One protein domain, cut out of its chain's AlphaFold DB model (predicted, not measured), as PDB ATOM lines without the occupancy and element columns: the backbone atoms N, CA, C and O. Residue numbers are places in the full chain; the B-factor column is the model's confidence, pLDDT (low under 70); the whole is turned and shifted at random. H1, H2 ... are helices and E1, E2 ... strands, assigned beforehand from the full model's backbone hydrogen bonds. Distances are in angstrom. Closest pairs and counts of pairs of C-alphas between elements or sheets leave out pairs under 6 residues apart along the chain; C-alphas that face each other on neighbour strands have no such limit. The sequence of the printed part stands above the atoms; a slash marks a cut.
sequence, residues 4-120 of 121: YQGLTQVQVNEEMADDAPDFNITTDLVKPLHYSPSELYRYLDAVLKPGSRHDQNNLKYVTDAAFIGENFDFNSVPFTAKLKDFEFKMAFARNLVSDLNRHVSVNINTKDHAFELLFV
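Overview. This is residues 4 to 120 of the 121 residues of an uncharacterized protein of Lacticaseibacillus zeae (UniProt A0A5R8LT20). A small three-stranded sheet makes one end of this domain and a cluster of three helices, the long H5 with the short H3 and H4, makes the other; H1 and H2 lie between them, near the middle. The printed part has 117 residues, with five named helices and three named strands in the order H1 E1 H2 H3 H4 H5 E2 E3. The sheet, E1 E3 E2, is mixed, and the class is mixed, helices and strands. The whole is compact, with a radius of gyration of the C-alphas of 14.3 A and spans of 45 by 31 by 25 A.

Along the chain. Find C-alpha 104 at (94.888, 94.668, 168.699), where E2 begins; it runs 15.7 A to residue 109. E3, residues 114 to 119, spans 15.5 A, and E1, residues 24 to 28, 13.3 A. H1 is residues 4 to 9, H2 residues 37 to 47 over 15.7 A, H3 residues 60 to 63 and H4 residues 65 to 71. H5, residues 86 to 100, starts at C-alpha 86 (98.844, 124.159, 164.625) and spans 20.8 A.

Arrangement. Look at E3, the inner strand: it is parallel to E1, with N 117 and O 26 2.8 A apart, and antiparallel to E2 in a hairpin, with N 107 and O 116 2.9 A apart. H1 only grazes the sheet. H1 touches H2 about perpendicular, at 82 degrees, C-alphas 7 and 41 being closest at 6.4 A. H5 touches H4 at a steep tilt of 56 degrees, opposite ways, closest at C-alphas 65 and 93, 4.7 A. H5 touches H3 with residues 96 to 100 alone, closest at C-alphas 62 and 97, 5.7 A. In H1, H2, H4 and H5 every O i to N i+4 pair is within hydrogen-bond range; H3 is too short for one.

Size, cuts and confidence. The C-alphas of Phe 86 and Lys 111 are farthest apart, 44.9 A. The printed part has no cut. Long links join H1 to E1, H2 to H3 and H4 to H5. Residues 50 to 52 have pLDDT under 70.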
ATOM      1  N   TYR A   4     100.429 100.069 167.261       92.00
ATOM      2  CA  TYR A   4     101.749 100.391 166.690       92.00
ATOM      3  C   TYR A   4     102.741  99.223 166.787       92.00
ATOM      4  O   TYR A   4     103.531  99.012 165.875       92.00
ATOM      5  N   GLN A   5     102.686  98.443 167.874       89.19
ATOM      6  CA  GLN A   5     103.557  97.279 168.049       89.19
ATOM      7  C   GLN A   5     103.220  96.209 167.014       89.19
ATOM      8  O   GLN A   5     104.131  95.663 166.405       89.19
ATOM      9  N   GLY A   6     101.926  95.966 166.786       88.88
ATOM     10  CA  GLY A   6     101.470  95.038 165.759       88.88
ATOM     11  C   GLY A   6     101.931  95.447 164.371       88.88
ATOM     12  O   GLY A   6     102.553  94.646 163.692       88.88
ATOM     13  N   LEU A   7     101.722  96.705 163.988       89.19
ATOM     14  CA  LEU A   7     102.113  97.184 162.659       89.19
ATOM     15  C   LEU A   7     103.641  97.125 162.454       89.19
ATOM     16  O   LEU A   7     104.106  96.656 161.428       89.19
ATOM     17  N   THR A   8     104.458  97.486 163.450       86.31
ATOM     18  CA  THR A   8     105.933  97.427 163.303       86.31
ATOM     19  C   THR A   8     106.534  96.020 163.222       86.31
ATOM     20  O   THR A   8     107.703  95.882 162.868       86.31
ATOM     21  N   GLN A   9     105.786  94.984 163.608       81.44
ATOM     22  CA  GLN A   9     106.274  93.600 163.674       81.44
ATOM     23  C   GLN A   9     105.742  92.724 162.537       81.44
ATOM     24  O   GLN A   9     106.128  91.560 162.433       81.44
ATOM     25  N   VAL A  10     104.849  93.258 161.706       83.81
ATOM     26  CA  VAL A  10     104.157  92.509 160.658       83.81
ATOM     27  C   VAL A  10     104.750  92.890 159.308       83.81
ATOM     28  O   VAL A  10     104.561  93.999 158.816       83.81
ATOM     29  N   GLN A  11     105.488  91.953 158.719       80.00
ATOM     30  CA  GLN A  11     106.142  92.096 157.421       80.00
ATOM     31  C   GLN A  11     105.888  90.853 156.570       80.00
ATOM     32  O   GLN A  11     105.727  89.748 157.097       80.00
ATOM     33  N   VAL A  12     105.881  91.039 155.252       81.31
ATOM     34  CA  VAL A  12     105.929  89.949 154.275       81.31
ATOM     35  C   VAL A  12     107.312  89.995 153.638       81.31
ATOM     36  O   VAL A  12     107.626  90.910 152.885       81.31
ATOM     37  N   ASN A  13     108.153  89.006 153.946       82.75
ATOM     38  CA  ASN A  13     109.575  89.018 153.586       82.75
ATOM     39  C   ASN A  13     110.295  90.260 154.153       82.75
ATOM     40  O   ASN A  13     110.347  90.418 155.370       82.75
ATOM     41  N   GLU A  14     110.855  91.111 153.288       78.38
ATOM     42  CA  GLU A  14     111.573  92.342 153.653       78.38
ATOM     43  C   GLU A  14     110.706  93.610 153.499       78.38
ATOM     44  O   GLU A  14     111.186  94.712 153.756       78.38
ATOM     45  N   GLU A  15     109.432  93.467 153.111       80.50
ATOM     46  CA  GLU A  15     108.510  94.575 152.831       80.50
ATOM     47  C   GLU A  15     107.414  94.693 153.906       80.50
ATOM     48  O   GLU A  15     107.013  93.707 154.542       80.50
ATOM     49  N   MET A  16     106.920  95.918 154.134       83.38
ATOM     50  CA  MET A  16     105.769  96.138 155.011       83.38
ATOM     51  C   MET A  16     104.516  95.498 154.415       83.38
ATOM     52  O   MET A  16     104.325  95.455 153.201       83.38
ATOM     53  N   ALA A  17     103.641  94.993 155.283       85.25
ATOM     54  CA  ALA A  17     102.450  94.276 154.840       85.25
ATOM     55  C   ALA A  17     101.467  95.138 154.025       85.25
ATOM     56  O   ALA A  17     100.699  94.578 153.251       85.25
ATOM     57  N   ASP A  18     101.472  96.466 154.177       86.00
ATOM     58  CA  ASP A  18     100.631  97.370 153.382       86.00
ATOM     59  C   ASP A  18     101.204  97.706 151.998       86.00
ATOM     60  O   ASP A  18     100.472  98.238 151.160       86.00
ATOM     61  N   ASP A  19     102.471  97.368 151.748       85.06
ATOM     62  CA  ASP A  19     103.126  97.495 150.443       85.06
ATOM     63  C   ASP A  19     103.097  96.177 149.642       85.06
ATOM     64  O   ASP A  19     103.335  96.182 148.433       85.06
ATOM     65  N   ALA A  20     102.752  95.054 150.284       86.31
ATOM     66  CA  ALA A  20     102.666  93.746 149.643       86.31
ATOM     67  C   ALA A  20     101.404  93.643 148.752       86.31
ATOM     68  O   ALA A  20     100.292  93.569 149.275       86.31
ATOM     69  N   PRO A  21     101.532  93.564 147.410       80.75
ATOM     70  CA  PRO A  21     100.389  93.660 146.493       80.75
ATOM     71  C   PRO A  21      99.435  92.460 146.562       80.75
ATOM     72  O   PRO A  21      98.268  92.575 146.191       80.75
ATOM     73  N   ASP A  22      99.934  91.315 147.029       86.31
ATOM     74  CA  ASP A  22      99.174  90.069 147.110       86.31
ATOM     75  C   ASP A  22      98.448  89.894 148.445       86.31
ATOM     76  O   ASP A  22      97.715  88.918 148.592       86.31
ATOM     77  N   PHE A  23      98.651  90.803 149.409       86.94
ATOM     78  CA  PHE A  23      98.017  90.749 150.720       86.94
ATOM     79  C   PHE A  23      97.071  91.927 150.947       86.94
ATOM     80  O   PHE A  23      97.375  93.074 150.639       86.94
ATOM     81  N   ASN A  24      95.916  91.643 151.546       89.88
ATOM     82  CA  ASN A  24      94.947  92.657 151.946       89.88
ATOM     83  C   ASN A  24      94.986  92.877 153.457       89.88
ATOM     84  O   ASN A  24      95.106  91.927 154.227       89.88
ATOM     85  N   ILE A  25      94.808  94.122 153.897       91.88
ATOM     86  CA  ILE A  25      94.619  94.429 155.316       91.88
ATOM     87  C   ILE A  25      93.131  94.610 155.583       91.88
ATOM     88  O   ILE A  25      92.476  95.458 154.976       91.88
ATOM     89  N   THR A  26      92.603  93.836 156.521       93.62
ATOM     90  CA  THR A  26      91.226  93.953 156.996       93.62
ATOM     91  C   THR A  26      91.215  94.322 158.472       93.62
ATOM     92  O   THR A  26      92.176  94.095 159.210       93.62
ATOM     93  N   THR A  27      90.128  94.945 158.914       93.00
ATOM     94  CA  THR A  27      89.978  95.400 160.297       93.00
ATOM     95  C   THR A  27      88.632  94.962 160.846       93.00
ATOM     96  O   THR A  27      87.612  95.212 160.203       93.00
ATOM     97  N   ASP A  28      88.627  94.398 162.050       94.75
ATOM     98  CA  ASP A  28      87.418  94.197 162.850       94.75
ATOM     99  C   ASP A  28      87.409  95.214 163.995       94.75
ATOM    100  O   ASP A  28      88.327  95.249 164.820       94.75
ATOM    101  N   LEU A  29      86.419  96.107 163.984       93.94
ATOM    102  CA  LEU A  29      86.411  97.349 164.748       93.94
ATOM    103  C   LEU A  29      85.108  97.509 165.532       93.94
ATOM    104  O   LEU A  29      84.040  97.653 164.944       93.94
ATOM    105  N   VAL A  30      85.210  97.639 166.858       90.50
ATOM    106  CA  VAL A  30      84.095  98.119 167.699       90.50
ATOM    107  C   VAL A  30      83.913  99.635 167.551       90.50
ATOM    108  O   VAL A  30      82.797 100.151 167.533       90.50
ATOM    109  N   LYS A  31      85.029 100.361 167.421       91.56
ATOM    110  CA  LYS A  31      85.086 101.811 167.182       91.56
ATOM    111  C   LYS A  31      85.872 102.105 165.904       91.56
ATOM    112  O   LYS A  31      86.891 101.442 165.673       91.56
ATOM    113  N   PRO A  32      85.461 103.097 165.092       94.25
ATOM    114  CA  PRO A  32      86.185 103.447 163.875       94.25
ATOM    115  C   PRO A  32      87.605 103.926 164.199       94.25
ATOM    116  O   PRO A  32      87.847 104.504 165.259       94.25
ATOM    117  N   LEU A  33      88.539 103.670 163.286       95.31
ATOM    118  CA  LEU A  33      89.846 104.326 163.296       95.31
ATOM    119  C   LEU A  33      89.713 105.733 162.705       95.31
ATOM    120  O   LEU A  33      88.880 105.966 161.826       95.31
ATOM    121  N   HIS A  34      90.548 106.655 163.169       96.88
ATOM    122  CA  HIS A  34      90.680 107.974 162.556       96.88
ATOM    123  C   HIS A  34      91.503 107.905 161.267       96.88
ATOM    124  O   HIS A  34      91.252 108.687 160.350       96.88
ATOM    125  N   TYR A  35      92.460 106.974 161.205       96.31
ATOM    126  CA  TYR A  35      93.335 106.747 160.057       96.31
ATOM    127  C   TYR A  35      93.269 105.301 159.581       96.31
ATOM    128  O   TYR A  35      93.136 104.363 160.369       96.31
ATOM    129  N   SER A  36      93.379 105.113 158.270       94.25
ATOM    130  CA  SER A  36      93.460 103.778 157.681       94.25
ATOM    131  C   SER A  36      94.736 103.050 158.127       94.25
ATOM    132  O   SER A  36      95.747 103.699 158.413       94.25
ATOM    133  N   PRO A  37      94.750 101.704 158.136       93.06
ATOM    134  CA  PRO A  37      95.960 100.946 158.439       93.06
ATOM    135  C   PRO A  37      97.173 101.379 157.607       93.06
ATOM    136  O   PRO A  37      98.240 101.583 158.173       93.06
ATOM    137  N   SER A  38      97.007 101.613 156.300       91.19
ATOM    138  CA  SER A  38      98.091 102.073 155.418       91.19
ATOM    139  C   SER A  38      98.632 103.460 155.792       91.19
ATOM    140  O   SER A  38      99.829 103.713 155.693       91.19
ATOM    141  N   GLU A  39      97.782 104.384 156.251       94.75
ATOM    142  CA  GLU A  39      98.255 105.680 156.764       94.75
ATOM    143  C   GLU A  39      99.066 105.509 158.054       94.75
ATOM    144  O   GLU A  39     100.086 106.176 158.240       94.75
ATOM    145  N   LEU A  40      98.643 104.591 158.927       95.00
ATOM    146  CA  LEU A  40      99.351 104.279 160.167       95.00
ATOM    147  C   LEU A  40     100.704 103.603 159.901       95.00
ATOM    148  O   LEU A  40     101.686 103.989 160.531       95.00
ATOM    149  N   TYR A  41     100.788 102.658 158.959       92.44
ATOM    150  CA  TYR A  41     102.056 102.046 158.535       92.44
ATOM    151  C   TYR A  41     103.041 103.097 158.016       92.44
ATOM    152  O   TYR A  41     104.137 103.224 158.558       92.44
ATOM    153  N   ARG A  42     102.620 103.936 157.060       91.62
ATOM    154  CA  ARG A  42     103.463 105.016 156.509       91.62
ATOM    155  C   ARG A  42     103.914 106.017 157.566       91.62
ATOM    156  O   ARG A  42     105.036 106.511 157.506       91.62
ATOM    157  N   TYR A  43     103.050 106.337 158.531       95.12
ATOM    158  CA  TYR A  43     103.443 107.177 159.658       95.12
ATOM    159  C   TYR A  43     104.549 106.519 160.490       95.12
ATOM    160  O   TYR A  43     105.542 107.170 160.811       95.12
ATOM    161  N   LEU A  44     104.375 105.244 160.847       93.06
ATOM    162  CA  LEU A  44     105.330 104.510 161.672       93.06
ATOM    163  C   LEU A  44     106.675 104.350 160.962       93.06
ATOM    164  O   LEU A  44     107.698 104.540 161.610       93.06
ATOM    165  N   ASP A  45     106.681 104.092 159.656       89.44
ATOM    166  CA  ASP A  45     107.900 104.010 158.843       89.44
ATOM    167  C   ASP A  45     108.676 105.340 158.805       89.44
ATOM    168  O   ASP A  45     109.903 105.369 158.878       89.44
ATOM    169  N   ALA A  46     107.968 106.476 158.811       91.81
ATOM    170  CA  ALA A  46     108.596 107.797 158.825       91.81
ATOM    171  C   ALA A  46     109.269 108.168 160.164       91.81
ATOM    172  O   ALA A  46     110.096 109.082 160.196       91.81
ATOM    173  N   VAL A  47     108.909 107.519 161.280       92.31
ATOM    174  CA  VAL A  47     109.332 107.948 162.634       92.31
ATOM    175  C   VAL A  47     109.996 106.860 163.474       92.31
ATOM    176  O   VAL A  47     110.712 107.177 164.429       92.31
ATOM    177  N   LEU A  48     109.771 105.588 163.149       89.62
ATOM    178  CA  LEU A  48     110.352 104.443 163.836       89.62
ATOM    179  C   LEU A  48     111.355 103.744 162.929       89.62
ATOM    180  O   LEU A  48     111.185 103.644 161.723       89.62
ATOM    181  N   LYS A  49     112.406 103.206 163.537       80.25
ATOM    182  CA  LYS A  49     113.381 102.367 162.849       80.25
ATOM    183  C   LYS A  49     112.819 100.945 162.711       80.25
ATOM    184  O   LYS A  49     112.560 100.322 163.754       80.25
ATOM    185  N   PRO A  50     112.681 100.406 161.484       69.56
ATOM    186  CA  PRO A  50     112.273  99.021 161.262       69.56
ATOM    187  C   PRO A  50     113.212  98.038 161.970       69.56
ATOM    188  O   PRO A  50     114.411  98.299 162.109       69.56
ATOM    189  N   GLY A  51     112.670  96.928 162.478       64.31
ATOM    190  CA  GLY A  51     113.441  95.871 163.153       64.31
ATOM    191  C   GLY A  51     114.147  96.275 164.459       64.31
ATOM    192  O   GLY A  51     114.784  95.438 165.099       64.31
ATOM    193  N   SER A  52     114.043  97.538 164.887       67.75
ATOM    194  CA  SER A  52     114.649  98.016 166.131       67.75
ATOM    195  C   SER A  52     113.823  97.595 167.338       67.75
ATOM    196  O   SER A  52     112.589  97.584 167.308       67.75
ATOM    197  N   ARG A  53     114.504  97.287 168.446       71.06
ATOM    198  CA  ARG A  53     113.815  97.006 169.705       71.06
ATOM    199  C   ARG A  53     113.078  98.252 170.191       71.06
ATOM    200  O   ARG A  53     113.436  99.388 169.887       71.06
ATOM    201  N   HIS A  54     112.061  98.024 171.007       72.25
ATOM    202  CA  HIS A  54     111.220  99.074 171.569       72.25
ATOM    203  C   HIS A  54     112.032 100.154 172.312       72.25
ATOM    204  O   HIS A  54     111.761 101.340 172.168       72.25
ATOM    205  N   ASP A  55     113.063  99.758 173.059       76.56
ATOM    206  CA  ASP A  55     113.969 100.644 173.799       76.56
ATOM    207  C   ASP A  55     114.934 101.446 172.908       76.56
ATOM    208  O   ASP A  55     115.566 102.390 173.375       76.56
ATOM    209  N   GLN A  56     115.034 101.099 171.624       79.69
ATOM    210  CA  GLN A  56     115.875 101.779 170.634       79.69
ATOM    211  C   GLN A  56     115.093 102.788 169.780       79.69
ATOM    212  O   GLN A  56     115.697 103.599 169.073       79.69
ATOM    213  N   ASN A  57     113.760 102.742 169.843       87.12
ATOM    214  CA  ASN A  57     112.864 103.650 169.143       87.12
ATOM    215  C   ASN A  57     112.419 104.802 170.054       87.12
ATOM    216  O   ASN A  57     112.207 104.625 171.253       87.12
ATOM    217  N   ASN A  58     112.225 105.999 169.486       90.56
ATOM    218  CA  ASN A  58     111.646 107.112 170.235       90.56
ATOM    219  C   ASN A  58     110.118 106.988 170.264       90.56
ATOM    220  O   ASN A  58     109.404 107.547 169.434       90.56
ATOM    221  N   LEU A  59     109.618 106.273 171.265       91.94
ATOM    222  CA  LEU A  59     108.194 105.980 171.426       91.94
ATOM    223  C   LEU A  59     107.317 107.210 171.631       91.94
ATOM    224  O   LEU A  59     106.099 107.100 171.530       91.94
ATOM    225  N   LYS A  60     107.900 108.383 171.905       94.69
ATOM    226  CA  LYS A  60     107.121 109.620 171.994       94.69
ATOM    227  C   LYS A  60     106.354 109.893 170.699       94.69
ATOM    228  O   LYS A  60     105.256 110.428 170.774       94.69
ATOM    229  N   TYR A  61     106.853 109.421 169.552       95.25
ATOM    230  CA  TYR A  61     106.133 109.473 168.278       95.25
ATOM    231  C   TYR A  61     104.883 108.576 168.208       95.25
ATOM    232  O   TYR A  61     104.091 108.710 167.290       95.25
ATOM    233  N   VAL A  62     104.647 107.679 169.166       94.69
ATOM    234  CA  VAL A  62     103.436 106.830 169.188       94.69
ATOM    235  C   VAL A  62     102.645 106.929 170.492       94.69
ATOM    236  O   VAL A  62     101.543 106.390 170.593       94.69
ATOM    237  N   THR A  63     103.173 107.628 171.500       94.62
ATOM    238  CA  THR A  63     102.528 107.767 172.813       94.62
ATOM    239  C   THR A  63     102.204 109.201 173.217       94.62
ATOM    240  O   THR A  63     101.385 109.376 174.114       94.62
ATOM    241  N   ASP A  64     102.835 110.215 172.620       96.81
ATOM    242  CA  ASP A  64     102.746 111.604 173.086       96.81
ATOM    243  C   ASP A  64     102.323 112.553 171.957       96.81
ATOM    244  O   ASP A  64     103.107 112.933 171.088       96.81
ATOM    245  N   ALA A  65     101.054 112.967 171.992       97.25
ATOM    246  CA  ALA A  65     100.481 113.831 170.968       97.25
ATOM    247  C   ALA A  65     101.104 115.238 170.943       97.25
ATOM    248  O   ALA A  65     101.187 115.841 169.875       97.25
ATOM    249  N   ALA A  66     101.542 115.772 172.089       96.38
ATOM    250  CA  ALA A  66     102.193 117.082 172.135       96.38
ATOM    251  C   ALA A  66     103.576 117.008 171.487       96.38
ATOM    252  O   ALA A  66     103.896 117.808 170.609       96.38
ATOM    253  N   PHE A  67     104.343 115.969 171.829       96.94
ATOM    254  CA  PHE A  67     105.639 115.730 171.210       96.94
ATOM    255  C   PHE A  67     105.524 115.580 169.686       96.94
ATOM    256  O   PHE A  67     106.292 116.205 168.959       96.94
ATOM    257  N   ILE A  68     104.551 114.806 169.194       97.31
ATOM    258  CA  ILE A  68     104.307 114.649 167.751       97.31
ATOM    259  C   ILE A  68     103.959 115.994 167.108       97.31
ATOM    260  O   ILE A  68     104.560 116.352 166.099       97.31
ATOM    261  N   GLY A  69     103.027 116.758 167.686       95.06
ATOM    262  CA  GLY A  69     102.609 118.049 167.134       95.06
ATOM    263  C   GLY A  69     103.753 119.056 166.978       95.06
ATOM    264  O   GLY A  69     103.750 119.841 166.030       95.06
ATOM    265  N   GLU A  70     104.744 118.999 167.870       94.12
ATOM    266  CA  GLU A  70     105.907 119.891 167.875       94.12
ATOM    267  C   GLU A  70     107.097 119.374 167.048       94.12
ATOM    268  O   GLU A  70     107.844 120.180 166.496       94.12
ATOM    269  N   ASN A  71     107.293 118.052 166.962       95.38
ATOM    270  CA  ASN A  71     108.545 117.453 166.473       95.38
ATOM    271  C   ASN A  71     108.386 116.574 165.225       95.38
ATOM    272  O   ASN A  71     109.388 116.114 164.676       95.38
ATOM    273  N   PHE A  72     107.162 116.277 164.790       95.94
ATOM    274  CA  PHE A  72     106.943 115.528 163.556       95.94
ATOM    275  C   PHE A  72     107.093 116.445 162.338       95.94
ATOM    276  O   PHE A  72     106.484 117.516 162.277       95.94
ATOM    277  N   ASP A  73     107.867 116.019 161.337       94.88
ATOM    278  CA  ASP A  73     107.854 116.685 160.035       94.88
ATOM    279  C   ASP A  73     106.597 116.278 159.264       94.88
ATOM    280  O   ASP A  73     106.542 115.246 158.598       94.88
ATOM    281  N   PHE A  74     105.577 117.132 159.326       94.69
ATOM    282  CA  PHE A  74     104.301 116.912 158.650       94.69
ATOM    283  C   PHE A  74     104.411 116.858 157.121       94.69
ATOM    284  O   PHE A  74     103.455 116.429 156.484       94.69
ATOM    285  N   ASN A  75     105.532 117.263 156.513       93.44
ATOM    286  CA  ASN A  75     105.736 117.134 155.067       93.44
ATOM    287  C   ASN A  75     106.379 115.796 154.669       93.44
ATOM    288  O   ASN A  75     106.470 115.520 153.475       93.44
ATOM    289  N   SER A  76     106.805 114.977 155.638       91.50
ATOM    290  CA  SER A  76     107.494 113.707 155.378       91.50
ATOM    291  C   SER A  76     106.592 112.642 154.744       91.50
ATOM    292  O   SER A  76     107.085 111.808 153.989       91.50
ATOM    293  N   VAL A  77     105.273 112.695 154.984       90.94
ATOM    294  CA  VAL A  77     104.293 111.771 154.390       90.94
ATOM    295  C   VAL A  77     103.134 112.516 153.701       90.94
ATOM    296  O   VAL A  77     102.681 113.559 154.188       90.94
ATOM    297  N   PRO A  78     102.600 112.005 152.568       90.12
ATOM    298  CA  PRO A  78     101.661 112.764 151.731       90.12
ATOM    299  C   PRO A  78     100.369 113.198 152.433       90.12
ATOM    300  O   PRO A  78      99.880 114.307 152.214       90.12
ATOM    301  N   PHE A  79      99.806 112.343 153.291       90.69
ATOM    302  CA  PHE A  79      98.499 112.593 153.906       90.69
ATOM    303  C   PHE A  79      98.540 113.659 155.014       90.69
ATOM    304  O   PHE A  79      97.520 114.299 155.286       90.69
ATOM    305  N   THR A  80      99.720 113.928 155.584       93.50
ATOM    306  CA  THR A  80      99.930 114.970 156.600       93.50
ATOM    307  C   THR A  80     100.446 116.284 156.019       93.50
ATOM    308  O   THR A  80     100.305 117.322 156.663       93.50
ATOM    309  N   ALA A  81     100.972 116.289 154.786       93.06
ATOM    310  CA  ALA A  81     101.602 117.464 154.170       93.06
ATOM    311  C   ALA A  81     100.663 118.675 154.043       93.06
ATOM    312  O   ALA A  81     101.111 119.827 154.050       93.06
ATOM    313  N   LYS A  82      99.351 118.428 153.969       91.88
ATOM    314  CA  LYS A  82      98.303 119.460 153.930       91.88
ATOM    315  C   LYS A  82      98.018 120.123 155.285       91.88
ATOM    316  O   LYS A  82      97.380 121.169 155.317       91.88
ATOM    317  N   LEU A  83      98.480 119.549 156.398       92.56
ATOM    318  CA  LEU A  83      98.227 120.060 157.747       92.56
ATOM    319  C   LEU A  83      99.224 121.179 158.071       92.56
ATOM    320  O   LEU A  83     100.352 120.928 158.499       92.56
ATOM    321  N   LYS A  84      98.830 122.432 157.824       87.56
ATOM    322  CA  LYS A  84      99.687 123.603 158.072       87.56
ATOM    323  C   LYS A  84      99.422 124.246 159.430       87.56
ATOM    324  O   LYS A  84     100.386 124.544 160.137       87.56
ATOM    325  N   ASP A  85      98.156 124.380 159.816       92.75
ATOM    326  CA  ASP A  85      97.781 125.039 161.067       92.75
ATOM    327  C   ASP A  85      98.070 124.169 162.289       92.75
ATOM    328  O   ASP A  85      97.885 122.948 162.278       92.75
ATOM    329  N   PHE A  86      98.495 124.822 163.370       90.56
ATOM    330  CA  PHE A  86      98.844 124.159 164.625       90.56
ATOM    331  C   PHE A  86      97.682 123.334 165.194       90.56
ATOM    332  O   PHE A  86      97.882 122.199 165.621       90.56
ATOM    333  N   GLU A  87      96.457 123.861 165.146       93.25
ATOM    334  CA  GLU A  87      95.275 123.154 165.647       93.25
ATOM    335  C   GLU A  87      95.031 121.840 164.896       93.25
ATOM    336  O   GLU A  87      94.802 120.807 165.528       93.25
ATOM    337  N   PHE A  88      95.169 121.839 163.566       94.62
ATOM    338  CA  PHE A  88      95.019 120.627 162.760       94.62
ATOM    339  C   PHE A  88      96.147 119.621 163.000       94.62
ATOM    340  O   PHE A  88      95.884 118.420 163.056       94.62
ATOM    341  N   LYS A  89      97.385 120.087 163.203       95.38
ATOM    342  CA  LYS A  89      98.519 119.222 163.575       95.38
ATOM    343  C   LYS A  89      98.309 118.553 164.932       95.38
ATOM    344  O   LYS A  89      98.555 117.358 165.080       95.38
ATOM    345  N   MET A  90      97.800 119.301 165.909       96.69
ATOM    346  CA  MET A  90      97.493 118.773 167.237       96.69
ATOM    347  C   MET A  90      96.296 117.821 167.226       96.69
ATOM    348  O   MET A  90      96.330 116.794 167.903       96.69
ATOM    349  N   ALA A  91      95.249 118.130 166.456       96.81
ATOM    350  CA  ALA A  91      94.121 117.223 166.260       96.81
ATOM    351  C   ALA A  91      94.583 115.909 165.618       96.81
ATOM    352  O   ALA A  91      94.238 114.836 166.110       96.81
ATOM    353  N   PHE A  92      95.438 115.997 164.593       96.88
ATOM    354  CA  PHE A  92      96.068 114.834 163.981       96.88
ATOM    355  C   PHE A  92      96.819 113.987 165.007       96.88
ATOM    356  O   PHE A  92      96.530 112.806 165.163       96.88
ATOM    357  N   ALA A  93      97.733 114.604 165.758       97.56
ATOM    358  CA  ALA A  93      98.565 113.893 166.718       97.56
ATOM    359  C   ALA A  93      97.738 113.189 167.808       97.56
ATOM    360  O   ALA A  93      98.047 112.065 168.195       97.56
ATOM    361  N   ARG A  94      96.655 113.818 168.283       97.94
ATOM    362  CA  ARG A  94      95.745 113.217 169.275       97.94
ATOM    363  C   ARG A  94      95.016 112.001 168.717       97.94
ATOM    364  O   ARG A  94      95.002 110.958 169.366       97.94
ATOM    365  N   ASN A  95      94.445 112.129 167.523       97.88
ATOM    366  CA  ASN A  95      93.723 111.045 166.858       97.88
ATOM    367  C   ASN A  95      94.657 109.872 166.539       97.88
ATOM    368  O   ASN A  95      94.317 108.717 166.771       97.88
ATOM    369  N   LEU A  96      95.874 110.182 166.092       97.81
ATOM    370  CA  LEU A  96      96.901 109.202 165.777       97.81
ATOM    371  C   LEU A  96      97.302 108.411 167.027       97.81
ATOM    372  O   LEU A  96      97.290 107.184 167.019       97.81
ATOM    373  N   VAL A  97      97.615 109.104 168.125       97.25
ATOM    374  CA  VAL A  97      97.952 108.462 169.404       97.25
ATOM    375  C   VAL A  97      96.775 107.648 169.938       97.25
ATOM    376  O   VAL A  97      96.994 106.585 170.521       97.25
ATOM    377  N   SER A  98      95.538 108.110 169.731       96.62
ATOM    378  CA  SER A  98      94.337 107.350 170.080       96.62
ATOM    379  C   SER A  98      94.289 106.020 169.330       96.62
ATOM    380  O   SER A  98      94.135 104.985 169.970       96.62
ATOM    381  N   ASP A  99      94.476 106.026 168.008       97.00
ATOM    382  CA  ASP A  99      94.456 104.810 167.186       97.00
ATOM    383  C   ASP A  99      95.616 103.863 167.530       97.00
ATOM    384  O   ASP A  99      95.404 102.678 167.795       97.00
ATOM    385  N   LEU A 100      96.846 104.383 167.600       95.69
ATOM    386  CA  LEU A 100      98.056 103.588 167.833       95.69
ATOM    387  C   LEU A 100      98.086 102.913 169.213       95.69
ATOM    388  O   LEU A 100      98.739 101.878 169.380       95.69
ATOM    389  N   ASN A 101      97.378 103.466 170.204       93.88
ATOM    390  CA  ASN A 101      97.290 102.889 171.546       93.88
ATOM    391  C   ASN A 101      96.188 101.840 171.719       93.88
ATOM    392  O   ASN A 101      96.135 101.223 172.787       93.88
ATOM    393  N   ARG A 102      95.344 101.603 170.710       94.38
ATOM    394  CA  ARG A 102      94.294 100.579 170.790       94.38
ATOM    395  C   ARG A 102      94.898  99.186 170.927       94.38
ATOM    396  O   ARG A 102      95.967  98.895 170.384       94.38
ATOM    397  N   HIS A 103      94.208  98.320 171.664       93.81
ATOM    398  CA  HIS A 103      94.603  96.924 171.777       93.81
ATOM    399  C   HIS A 103      94.150  96.148 170.540       93.81
ATOM    400  O   HIS A 103      92.974  96.163 170.186       93.81
ATOM    401  N   VAL A 104      95.098  95.452 169.916       93.12
ATOM    402  CA  VAL A 104      94.888  94.668 168.699       93.12
ATOM    403  C   VAL A 104      95.464  93.260 168.853       93.12
ATOM    404  O   VAL A 104      96.447  93.041 169.585       93.12
ATOM    405  N   SER A 105      94.858  92.326 168.129       92.75
ATOM    406  CA  SER A 105      95.415  91.027 167.758       92.75
ATOM    407  C   SER A 105      95.586  90.995 166.243       92.75
ATOM    408  O   SER A 105      94.703  91.451 165.522       92.75
ATOM    409  N   VAL A 106      96.715  90.480 165.761       91.50
ATOM    410  CA  VAL A 106      96.973  90.341 164.324       91.50
ATOM    411  C   VAL A 106      96.846  88.873 163.957       91.50
ATOM    412  O   VAL A 106      97.535  88.039 164.546       91.50
ATOM    413  N   ASN A 107      95.975  88.568 163.000       92.12
ATOM    414  CA  ASN A 107      95.852  87.242 162.413       92.12
ATOM    415  C   ASN A 107      96.343  87.261 160.960       92.12
ATOM    416  O   ASN A 107      96.128  88.235 160.241       92.12
ATOM    417  N   ILE A 108      97.004  86.183 160.538       90.38
ATOM    418  CA  ILE A 108      97.483  86.012 159.164       90.38
ATOM    419  C   ILE A 108      96.670  84.888 158.533       90.38
ATOM    420  O   ILE A 108      96.872  83.710 158.827       90.38
ATOM    421  N   ASN A 109      95.750  85.256 157.650       90.81
ATOM    422  CA  ASN A 109      94.968  84.320 156.867       90.81
ATOM    423  C   ASN A 109      95.681  84.063 155.535       90.81
ATOM    424  O   ASN A 109      95.532  84.802 154.564       90.81
ATOM    425  N   THR A 110      96.461  82.986 155.480       86.69
ATOM    426  CA  THR A 110      97.225  82.609 154.280       86.69
ATOM    427  C   THR A 110      96.363  82.028 153.163       86.69
ATOM    428  O   THR A 110      96.879  81.789 152.079       86.69
ATOM    429  N   LYS A 111      95.079  81.740 153.405       89.94
ATOM    430  CA  LYS A 111      94.168  81.233 152.372       89.94
ATOM    431  C   LYS A 111      93.594  82.378 151.544       89.94
ATOM    432  O   LYS A 111      93.531  82.271 150.325       89.94
ATOM    433  N   ASP A 112      93.219  83.456 152.222       90.06
ATOM    434  CA  ASP A 112      92.628  84.645 151.602       90.06
ATOM    435  C   ASP A 112      93.660  85.774 151.419       90.06
ATOM    436  O   ASP A 112      93.302  86.886 151.038       90.06
ATOM    437  N   HIS A 113      94.932  85.476 151.712       90.00
ATOM    438  CA  HIS A 113      96.057  86.411 151.730       90.00
ATOM    439  C   HIS A 113      95.695  87.706 152.472       90.00
ATOM    440  O   HIS A 113      95.742  88.804 151.922       90.00
ATOM    441  N   ALA A 114      95.274  87.577 153.729       91.81
ATOM    442  CA  ALA A 114      94.801  88.709 154.513       91.81
ATOM    443  C   ALA A 114      95.522  88.832 155.858       91.81
ATOM    444  O   ALA A 114      95.714  87.848 156.573       91.81
ATOM    445  N   PHE A 115      95.873  90.065 156.210       92.25
ATOM    446  CA  PHE A 115      96.214  90.464 157.568       92.25
ATOM    447  C   PHE A 115      94.970  91.039 158.227       92.25
ATOM    448  O   PHE A 115      94.482  92.098 157.835       92.25
ATOM    449  N   GLU A 116      94.465  90.348 159.239       94.12
ATOM    450  CA  GLU A 116      93.255  90.746 159.950       94.12
ATOM    451  C   GLU A 116      93.664  91.417 161.266       94.12
ATOM    452  O   GLU A 116      94.261  90.798 162.153       94.12
ATOM    453  N   LEU A 117      93.363  92.709 161.382       94.50
ATOM    454  CA  LEU A 117      93.569  93.497 162.590       94.50
ATOM    455  C   LEU A 117      92.294  93.446 163.434       94.50
ATOM    456  O   LEU A 117      91.310  94.125 163.136       94.50
ATOM    457  N   LEU A 118      92.314  92.631 164.484       94.38
ATOM    458  CA  LEU A 118      91.178  92.402 165.373       94.38
ATOM    459  C   LEU A 118      91.319  93.273 166.621       94.38
ATOM    460  O   LEU A 118      92.221  93.054 167.439       94.38
ATOM    461  N   PHE A 119      90.450  94.266 166.776       92.69
ATOM    462  CA  PHE A 119      90.499  95.200 167.897       92.69
ATOM    463  C   PHE A 119      89.623  94.716 169.057       92.69
ATOM    464  O   PHE A 119      88.513  94.236 168.851       92.69
ATOM    465  N   VAL A 120      90.139  94.817 170.285       84.06
ATOM    466  CA  VAL A 120      89.506  94.247 171.500       84.06
ATOM    467  C   VAL A 120      88.950  95.313 172.458       84.06
ATOM    468  O   VAL A 120      88.815  95.061 173.654       84.06
TER     469      VAL A 120